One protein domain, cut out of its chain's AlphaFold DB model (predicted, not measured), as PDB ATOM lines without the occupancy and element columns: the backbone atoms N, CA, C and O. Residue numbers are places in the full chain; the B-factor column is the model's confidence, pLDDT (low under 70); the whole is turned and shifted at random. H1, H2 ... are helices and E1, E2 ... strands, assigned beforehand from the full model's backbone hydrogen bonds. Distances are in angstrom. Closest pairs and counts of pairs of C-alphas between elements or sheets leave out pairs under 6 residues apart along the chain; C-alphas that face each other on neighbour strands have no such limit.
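Overview. This is residues 5 to 72 of the 73 residues of an uncharacterized protein of Rhizobium sp. CF080 (UniProt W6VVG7). A small, strongly twisted sheet of three strands, set among loops, makes a body from which a helical arm sticks out: residues 59 to 72, with H2 on them. Strands E1 and E2 form a hairpin, a long stretch with no named element leads from E2 to E3 at the other edge of the sheet, and the short helix H1 follows E3 at the foot of the arm. The printed part has 68 residues, with three named strands and two named helices in the order E1, E2, E3, H1, H2; the sheet's order is E2, E1, E3, antiparallel throughout. The class is mixed, helices and strands, with under half of the residues in named elements. The whole is loose, with a radius of gyration of the C-alphas of 14.6 A, and elongated, spanning 46 by 26 by 22 A; the arm makes the length.

Arrangement. E1, residues 14 to 18, is the inner strand of the sheet. E2, residues 27 to 31, is antiparallel to E1 at 132 degrees and forms a hairpin with it; N 17 and O 27 are within hydrogen-bond range at 2.8 A, as are N 29 and O 15 at 2.9 A. Residues 30 to 31 of E2 also pair, antiparallel, with residues 37 to 38. E3, residues 50 to 53, is antiparallel to E1 at 151 degrees, with N 18 and O 50 at 2.8 A and N 52 and O 16 at 2.9 A. E2 and E3, the edge strands, are apart. H1, residues 55 to 58, is not on the sheet, but only just, with 4 pairs of C-alphas within 10 A; its closest C-alpha to E1 is that of Ser 55, 6.0 A from that of Leu 14. H2, residues 61 to 70, is not on the sheet and is apart from E1, E2 and E3. H1 and H2 meet only through their link. In H2 every O i to N i+4 pair is within hydrogen-bond range; H1 is too short for such a pair, and its one O i to N i+3 pair is within range.

Along the chain. E1 begins at C-alpha 14, at (-8.970, 12.595, 92.900), and is 13.4 A long. E2 measures 12.5 A and E3 10.5 A; C-alpha 50, where E3 begins, is at (-20.183, 8.995, 86.587). H1 measures 5.3 A. H2 is 14.1 A long and ends at C-alpha 70, at (8.510, 15.098, 110.639).

Size, cuts and confidence. The C-alphas farthest apart are those of Asp 21 and Ala 71, at 46.6 A. Without residues 59 to 72, which stand free, the body spans 28 by 22 by 19 A. The printed part has no cut. The link from E2 to E3 is long, with 18 residues. The mean pLDDT of the printed part is 76.3, and it is under 70 at residues 22 to 25, 35, 56, 58 to 70 and 72 of this model.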
ATOM      1  N   PRO A   5     -23.154  11.557  89.486       90.81
ATOM      2  CA  PRO A   5     -23.242  11.997  88.096       90.81
ATOM      3  C   PRO A   5     -22.046  12.889  87.747       90.81
ATOM      4  O   PRO A   5     -21.579  13.663  88.591       90.81
ATOM      5  N   ILE A   6     -21.552  12.796  86.510       88.06
ATOM      6  CA  ILE A   6     -20.387  13.578  86.068       88.06
ATOM      7  C   ILE A   6     -20.617  15.092  86.173       88.06
ATOM      8  O   ILE A   6     -19.686  15.842  86.439       88.06
ATOM      9  N   GLU A   7     -21.867  15.538  86.061       89.06
ATOM     10  CA  GLU A   7     -22.279  16.935  86.209       89.06
ATOM     11  C   GLU A   7     -22.050  17.489  87.624       89.06
ATOM     12  O   GLU A   7     -21.990  18.703  87.800       89.06
ATOM     13  N   ALA A   8     -21.916  16.620  88.630       90.50
ATOM     14  CA  ALA A   8     -21.636  16.998  90.016       90.50
ATOM     15  C   ALA A   8     -20.137  16.942  90.368       90.50
ATOM     16  O   ALA A   8     -19.781  17.034  91.543       90.50
ATOM     17  N   LEU A   9     -19.256  16.720  89.387       87.50
ATOM     18  CA  LEU A   9     -17.818  16.638  89.623       87.50
ATOM     19  C   LEU A   9     -17.241  18.024  89.938       87.50
ATOM     20  O   LEU A   9     -17.307  18.945  89.129       87.50
ATOM     21  N   GLU A  10     -16.649  18.153  91.122       86.81
ATOM     22  CA  GLU A  10     -16.050  19.401  91.597       86.81
ATOM     23  C   GLU A  10     -14.534  19.446  91.318       86.81
ATOM     24  O   GLU A  10     -13.870  18.403  91.368       86.81
ATOM     25  N   PRO A  11     -13.964  20.647  91.093       87.38
ATOM     26  CA  PRO A  11     -12.521  20.851  91.001       87.38
ATOM     27  C   PRO A  11     -11.747  20.334  92.218       87.38
ATOM     28  O   PRO A  11     -12.241  20.331  93.347       87.38
ATOM     29  N   GLY A  12     -10.484  19.961  92.002       82.94
ATOM     30  CA  GLY A  12      -9.556  19.591  93.072       82.94
ATOM     31  C   GLY A  12      -9.744  18.189  93.654       82.94
ATOM     32  O   GLY A  12      -9.223  17.924  94.739       82.94
ATOM     33  N   LYS A  13     -10.461  17.290  92.968       83.06
ATOM     34  CA  LYS A  13     -10.725  15.922  93.438       83.06
ATOM     35  C   LYS A  13      -9.891  14.875  92.708       83.06
ATOM     36  O   LYS A  13      -9.665  14.963  91.501       83.06
ATOM     37  N   LEU A  14      -9.483  13.847  93.453       85.38
ATOM     38  CA  LEU A  14      -8.970  12.595  92.900       85.38
ATOM     39  C   LEU A  14     -10.135  11.614  92.777       85.38
ATOM     40  O   LEU A  14     -10.756  11.259  93.782       85.38
ATOM     41  N   VAL A  15     -10.435  11.180  91.556       86.62
ATOM     42  CA  VAL A  15     -11.661  10.429  91.277       86.62
ATOM     43  C   VAL A  15     -11.402   9.197  90.425       86.62
ATOM     44  O   VAL A  15     -10.486   9.175  89.603       86.62
ATOM     45  N   VAL A  16     -12.238   8.173  90.597       88.19
ATOM     46  CA  VAL A  16     -12.429   7.137  89.573       88.19
ATOM     47  C   VAL A  16     -13.539   7.604  88.650       88.19
ATOM     48  O   VAL A  16     -14.578   8.043  89.129       88.19
ATOM     49  N   LEU A  17     -13.344   7.474  87.347       86.25
ATOM     50  CA  LEU A  17     -14.360   7.718  86.336       86.25
ATOM     51  C   LEU A  17     -15.035   6.424  85.892       86.25
ATOM     52  O   LEU A  17     -14.372   5.405  85.680       86.25
ATOM     53  N   HIS A  18     -16.342   6.515  85.685       85.94
ATOM     54  CA  HIS A  18     -17.167   5.506  85.046       85.94
ATOM     55  C   HIS A  18     -17.536   5.956  83.632       85.94
ATOM     56  O   HIS A  18     -17.839   7.127  83.394       85.94
ATOM     57  N   PHE A  19     -17.505   5.010  82.699       85.25
ATOM     58  CA  PHE A  19     -17.929   5.199  81.321       85.25
ATOM     59  C   PHE A  19     -18.957   4.116  81.002       85.25
ATOM     60  O   PHE A  19     -18.722   2.947  81.296       85.25
ATOM     61  N   ARG A  20     -20.077   4.501  80.384       76.06
ATOM     62  CA  ARG A  20     -21.209   3.608  80.086       76.06
ATOM     63  C   ARG A  20     -20.869   2.436  79.164       76.06
ATOM     64  O   ARG A  20     -21.553   1.419  79.203       76.06
ATOM     65  N   ASP A  21     -19.845   2.580  78.328       71.81
ATOM     66  CA  ASP A  21     -19.411   1.497  77.452       71.81
ATOM     67  C   ASP A  21     -18.774   0.398  78.314       71.81
ATOM     68  O   ASP A  21     -17.680   0.585  78.840       71.81
ATOM     69  N   GLU A  22     -19.448  -0.745  78.457       54.16
ATOM     70  CA  GLU A  22     -19.094  -1.863  79.358       54.16
ATOM     71  C   GLU A  22     -17.681  -2.451  79.141       54.16
ATOM     72  O   GLU A  22     -17.181  -3.221  79.958       54.16
ATOM     73  N   THR A  23     -17.006  -2.074  78.053       61.12
ATOM     74  CA  THR A  23     -15.627  -2.461  77.719       61.12
ATOM     75  C   THR A  23     -14.575  -1.438  78.165       61.12
ATOM     76  O   THR A  23     -13.374  -1.658  77.987       61.12
ATOM     77  N   ALA A  24     -14.991  -0.304  78.732       58.12
ATOM     78  CA  ALA A  24     -14.115   0.806  79.060       58.12
ATOM     79  C   ALA A  24     -13.593   0.752  80.502       58.12
ATOM     80  O   ALA A  24     -14.364   0.588  81.446       58.12
ATOM     81  N   PRO A  25     -12.279   0.949  80.700       60.03
ATOM     82  CA  PRO A  25     -11.671   0.851  82.012       60.03
ATOM     83  C   PRO A  25     -12.161   1.973  82.926       60.03
ATOM     84  O   PRO A  25     -12.139   3.148  82.555       60.03
ATOM     85  N   GLN A  26     -12.491   1.608  84.162       72.31
ATOM     86  CA  GLN A  26     -12.480   2.543  85.279       72.31
ATOM     87  C   GLN A  26     -11.104   3.220  85.307       72.31
ATOM     88  O   GLN A  26     -10.070   2.547  85.355       72.31
ATOM     89  N   CYS A  27     -11.073   4.545  85.184       76.88
ATOM     90  CA  CYS A  27      -9.826   5.307  85.131       76.88
ATOM     91  C   CYS A  27      -9.726   6.219  86.340       76.88
ATOM     92  O   CYS A  27     -10.688   6.901  86.675       76.88
ATOM     93  N   VAL A  28      -8.550   6.256  86.963       80.44
ATOM     94  CA  VAL A  28      -8.239   7.260  87.981       80.44
ATOM     95  C   VAL A  28      -7.786   8.531  87.271       80.44
ATOM     96  O   VAL A  28      -6.928   8.468  86.389       80.44
ATOM     97  N   GLY A  29      -8.371   9.666  87.639       79.69
ATOM     98  CA  GLY A  29      -8.015  10.983  87.120       79.69
ATOM     99  C   GLY A  29      -8.046  12.050  88.210       79.69
ATOM    100  O   GLY A  29      -8.663  11.862  89.262       79.69
ATOM    101  N   TYR A  30      -7.363  13.164  87.951       78.56
ATOM    102  CA  TYR A  30      -7.361  14.339  88.819       78.56
ATOM    103  C   TYR A  30      -8.052  15.503  88.115       78.56
ATOM    104  O   TYR A  30      -7.759  15.800  86.954       78.56
ATOM    105  N   VAL A  31      -8.965  16.151  88.833       80.50
ATOM    106  CA  VAL A  31      -9.568  17.409  88.396       80.50
ATOM    107  C   VAL A  31      -8.734  18.538  88.971       80.50
ATOM    108  O   VAL A  31      -8.654  18.693  90.192       80.50
ATOM    109  N   GLU A  32      -8.106  19.319  88.103       77.94
ATOM    110  CA  GLU A  32      -7.333  20.483  88.510       77.94
ATOM    111  C   GLU A  32      -8.229  21.568  89.121       77.94
ATOM    112  O   GLU A  32      -9.461  21.500  89.113       77.94
ATOM    113  N   ARG A  33      -7.598  22.575  89.734       74.75
ATOM    114  CA  ARG A  33      -8.303  23.643  90.463       74.75
ATOM    115  C   ARG A  33      -9.112  24.567  89.560       74.75
ATOM    116  O   ARG A  33     -10.061  25.182  90.034       74.75
ATOM    117  N   ASP A  34      -8.733  24.673  88.296       77.81
ATOM    118  CA  ASP A  34      -9.461  25.399  87.257       77.81
ATOM    119  C   ASP A  34     -10.611  24.569  86.652       77.81
ATOM    120  O   ASP A  34     -11.337  25.055  85.787       77.81
ATOM    121  N   GLY A  35     -10.803  23.329  87.121       68.69
ATOM    122  CA  GLY A  35     -11.794  22.397  86.595       68.69
ATOM    123  C   GLY A  35     -11.337  21.660  85.336       68.69
ATOM    124  O   GLY A  35     -12.096  20.843  84.809       68.69
ATOM    125  N   VAL A  36     -10.112  21.898  84.852       73.44
ATOM    126  CA  VAL A  36      -9.531  21.127  83.751       73.44
ATOM    127  C   VAL A  36      -9.180  19.740  84.264       73.44
ATOM    128  O   VAL A  36      -8.628  19.554  85.346       73.44
ATOM    129  N   CYS A  37      -9.543  18.725  83.496       75.06
ATOM    130  CA  CYS A  37      -9.317  17.351  83.901       75.06
ATOM    131  C   CYS A  37      -8.092  16.774  83.192       75.06
ATOM    132  O   CYS A  37      -8.058  16.698  81.962       75.06
ATOM    133  N   GLY A  38      -7.117  16.314  83.977       70.75
ATOM    134  CA  GLY A  38      -5.985  15.540  83.481       70.75
ATOM    135  C   GLY A  38      -6.391  14.081  83.305       70.75
ATOM    136  O   GLY A  38      -6.397  13.308  84.266       70.75
ATOM    137  N   TRP A  39      -6.761  13.697  82.083       75.12
ATOM    138  CA  TRP A  39      -7.146  12.324  81.765       75.12
ATOM    139  C   TRP A  39      -5.982  11.508  81.189       75.12
ATOM    140  O   TRP A  39      -5.160  12.049  80.452       75.12
ATOM    141  N   PRO A  40      -5.935  10.184  81.429       72.12
ATOM    142  CA  PRO A  40      -5.074   9.299  80.652       72.12
ATOM    143  C   PRO A  40      -5.396   9.385  79.149       72.12
ATOM    144  O   PRO A  40      -6.568   9.417  78.767       72.12
ATOM    145  N   GLU A  41      -4.377   9.323  78.287       74.88
ATOM    146  CA  GLU A  41      -4.532   9.434  76.822       74.88
ATOM    147  C   GLU A  41      -5.612   8.495  76.259       74.88
ATOM    148  O   GLU A  41      -6.450   8.905  75.461       74.88
ATOM    149  N   LYS A  42      -5.680   7.258  76.771       73.88
ATOM    150  CA  LYS A  42      -6.654   6.221  76.373       73.88
ATOM    151  C   LYS A  42      -8.137   6.592  76.551       73.88
ATOM    152  O   LYS A  42      -9.002   5.885  76.039       73.88
ATOM    153  N   VAL A  43      -8.449   7.637  77.318       72.25
ATOM    154  CA  VAL A  43      -9.820   8.147  77.506       72.25
ATOM    155  C   VAL A  43      -9.965   9.613  77.088       72.25
ATOM    156  O   VAL A  43     -11.024  10.206  77.282       72.25
ATOM    157  N   THR A  44      -8.936  10.200  76.470       73.94
ATOM    158  CA  THR A  44      -9.004  11.561  75.927       73.94
ATOM    159  C   THR A  44     -10.090  11.643  74.850       73.94
ATOM    160  O   THR A  44     -10.203  10.764  73.999       73.94
ATOM    161  N   GLY A  45     -10.933  12.678  74.916       74.75
ATOM    162  CA  GLY A  45     -12.079  12.859  74.013       74.75
ATOM    163  C   GLY A  45     -13.324  12.031  74.360       74.75
ATOM    164  O   GLY A  45     -14.358  12.196  73.715       74.75
ATOM    165  N   ARG A  46     -13.273  11.173  75.389       77.00
ATOM    166  CA  ARG A  46     -14.442  10.436  75.891       77.00
ATOM    167  C   ARG A  46     -15.108  11.201  77.030       77.00
ATOM    168  O   ARG A  46     -14.431  11.821  77.846       77.00
ATOM    169  N   ARG A  47     -16.440  11.117  77.118       80.75
ATOM    170  CA  ARG A  47     -17.213  11.703  78.219       80.75
ATOM    171  C   ARG A  47     -17.617  10.610  79.223       80.75
ATOM    172  O   ARG A  47     -18.384   9.728  78.837       80.75
ATOM    173  N   PRO A  48     -17.113  10.635  80.468       86.00
ATOM    174  CA  PRO A  48     -17.600   9.754  81.528       86.00
ATOM    175  C   PRO A  48     -19.040  10.111  81.908       86.00
ATOM    176  O   PRO A  48     -19.460  11.253  81.720       86.00
ATOM    177  N   ASP A  49     -19.796   9.149  82.436       88.25
ATOM    178  CA  ASP A  49     -21.173   9.357  82.909       88.25
ATOM    179  C   ASP A  49     -21.297   9.320  84.438       88.25
ATOM    180  O   ASP A  49     -22.322   9.728  84.986       88.25
ATOM    181  N   GLY A  50     -20.234   8.920  85.136       88.94
ATOM    182  CA  GLY A  50     -20.183   8.995  86.587       88.94
ATOM    183  C   GLY A  50     -18.771   9.056  87.145       88.94
ATOM    184  O   GLY A  50     -17.785   8.816  86.447       88.94
ATOM    185  N   TRP A  51     -18.678   9.379  88.431       89.56
ATOM    186  CA  TRP A  51     -17.416   9.417  89.158       89.56
ATOM    187  C   TRP A  51     -17.561   8.963  90.612       89.56
ATOM    188  O   TRP A  51     -18.656   8.934  91.177       89.56
ATOM    189  N   LEU A  52     -16.439   8.593  91.217       89.06
ATOM    190  CA  LEU A  52     -16.345   8.175  92.608       89.06
ATOM    191  C   LEU A  52     -15.168   8.879  93.275       89.06
ATOM    192  O   LEU A  52     -14.061   8.880  92.741       89.06
ATOM    193  N   ASP A  53     -15.411   9.461  94.447       87.12
ATOM    194  CA  ASP A  53     -14.394  10.180  95.212       87.12
ATOM    195  C   ASP A  53     -13.414   9.220  95.904       87.12
ATOM    196  O   ASP A  53     -13.800   8.452  96.792       87.12
ATOM    197  N   LEU A  54     -12.132   9.296  95.538       82.88
ATOM    198  CA  LEU A  54     -11.066   8.542  96.200       82.88
ATOM    199  C   LEU A  54     -10.463   9.288  97.391       82.88
ATOM    200  O   LEU A  54      -9.747   8.677  98.181       82.88
ATOM    201  N   SER A  55     -10.760  10.575  97.572       71.62
ATOM    202  CA  SER A  55     -10.197  11.405  98.647       71.62
ATOM    203  C   SER A  55     -10.479  10.811 100.031       71.62
ATOM    204  O   SER A  55      -9.638  10.873 100.928       71.62
ATOM    205  N   SER A  56     -11.630  10.149 100.186       68.94
ATOM    206  CA  SER A  56     -12.006   9.433 101.408       68.94
ATOM    207  C   SER A  56     -11.039   8.295 101.775       68.94
ATOM    208  O   SER A  56     -10.744   8.119 102.960       68.94
ATOM    209  N   LEU A  57     -10.471   7.588 100.788       72.31
ATOM    210  CA  LEU A  57      -9.504   6.499 100.998       72.31
ATOM    211  C   LEU A  57      -8.158   7.012 101.518       72.31
ATOM    212  O   LEU A  57      -7.422   6.286 102.179       72.31
ATOM    213  N   PHE A  58      -7.850   8.276 101.239       69.81
ATOM    214  CA  PHE A  58      -6.593   8.921 101.605       69.81
ATOM    215  C   PHE A  58      -6.729   9.874 102.796       69.81
ATOM    216  O   PHE A  58      -5.744  10.484 103.214       69.81
ATOM    217  N   SER A  59      -7.923   9.977 103.385       66.00
ATOM    218  CA  SER A  59      -8.202  10.879 104.506       66.00
ATOM    219  C   SER A  59      -7.310  10.605 105.730       66.00
ATOM    220  O   SER A  59      -6.887  11.544 106.398       66.00
ATOM    221  N   GLY A  60      -6.924   9.345 105.971       63.50
ATOM    222  CA  GLY A  60      -5.947   8.971 107.007       63.50
ATOM    223  C   GLY A  60      -4.475   9.101 106.590       63.50
ATOM    224  O   GLY A  60      -3.592   9.170 107.444       63.50
ATOM    225  N   MET A  61      -4.189   9.169 105.288       67.06
ATOM    226  CA  MET A  61      -2.825   9.105 104.753       67.06
ATOM    227  C   MET A  61      -2.043  10.404 104.981       67.06
ATOM    228  O   MET A  61      -0.834  10.370 105.189       67.06
ATOM    229  N   THR A  62      -2.719  11.556 105.013       64.75
ATOM    230  CA  THR A  62      -2.070  12.848 105.311       64.75
ATOM    231  C   THR A  62      -1.434  12.880 106.699       64.75
ATOM    232  O   THR A  62      -0.372  13.478 106.859       64.75
ATOM    233  N   THR A  63      -2.032  12.216 107.690       67.81
ATOM    234  CA  THR A  63      -1.471  12.117 109.045       67.81
ATOM    235  C   THR A  63      -0.187  11.294 109.058       67.81
ATOM    236  O   THR A  63       0.810  11.733 109.627       67.81
ATOM    237  N   GLU A  64      -0.181  10.140 108.393       69.81
ATOM    238  CA  GLU A  64       0.994   9.261 108.332       69.81
ATOM    239  C   GLU A  64       2.128   9.866 107.489       69.81
ATOM    240  O   GLU A  64       3.281   9.847 107.914       69.81
ATOM    241  N   ILE A  65       1.817  10.516 106.359       69.81
ATOM    242  CA  ILE A  65       2.818  11.245 105.558       69.81
ATOM    243  C   ILE A  65       3.434  12.387 106.375       69.81
ATOM    244  O   ILE A  65       4.653  12.537 106.397       69.81
ATOM    245  N   ARG A  66       2.619  13.183 107.084       66.06
ATOM    246  CA  ARG A  66       3.134  14.263 107.945       66.06
ATOM    247  C   ARG A  66       4.034  13.727 109.055       66.06
ATOM    248  O   ARG A  66       5.067  14.334 109.317       66.06
ATOM    249  N   ARG A  67       3.674  12.600 109.681       67.12
ATOM    250  CA  ARG A  67       4.531  11.939 110.680       67.12
ATOM    251  C   ARG A  67       5.851  11.470 110.077       67.12
ATOM    252  O   ARG A  67       6.890  11.722 110.672       67.12
ATOM    253  N   ALA A  68       5.820  10.836 108.908       68.62
ATOM    254  CA  ALA A  68       7.025  10.364 108.232       68.62
ATOM    255  C   ALA A  68       7.970  11.524 107.871       68.62
ATOM    256  O   ALA A  68       9.162  11.456 108.158       68.62
ATOM    257  N   VAL A  69       7.440  12.623 107.322       66.94
ATOM    258  CA  VAL A  69       8.228  13.830 107.016       66.94
ATOM    259  C   VAL A  69       8.821  14.445 108.288       66.94
ATOM    260  O   VAL A  69      10.004  14.764 108.306       66.94
ATOM    261  N   ALA A  70       8.034  14.562 109.362       67.50
ATOM    262  CA  ALA A  70       8.510  15.098 110.639       67.50
ATOM    263  C   ALA A  70       9.570  14.214 111.320       67.50
ATOM    264  O   ALA A  70      10.400  14.736 112.046       67.50
ATOM    265  N   ALA A  71       9.556  12.897 111.088       71.44
ATOM    266  CA  ALA A  71      10.557  11.965 111.612       71.44
ATOM    267  C   ALA A  71      11.875  11.954 110.811       71.44
ATOM    268  O   ALA A  71      12.830  11.300 111.222       71.44
ATOM    269  N   THR A  72      11.914  12.633 109.661       67.88
ATOM    270  CA  THR A  72      13.093  12.704 108.778       67.88
ATOM    271  C   THR A  72      13.816  14.061 108.875       67.88
ATOM    272  O   THR A  72      14.839  14.256 108.221       67.88
TER     273      THR A  72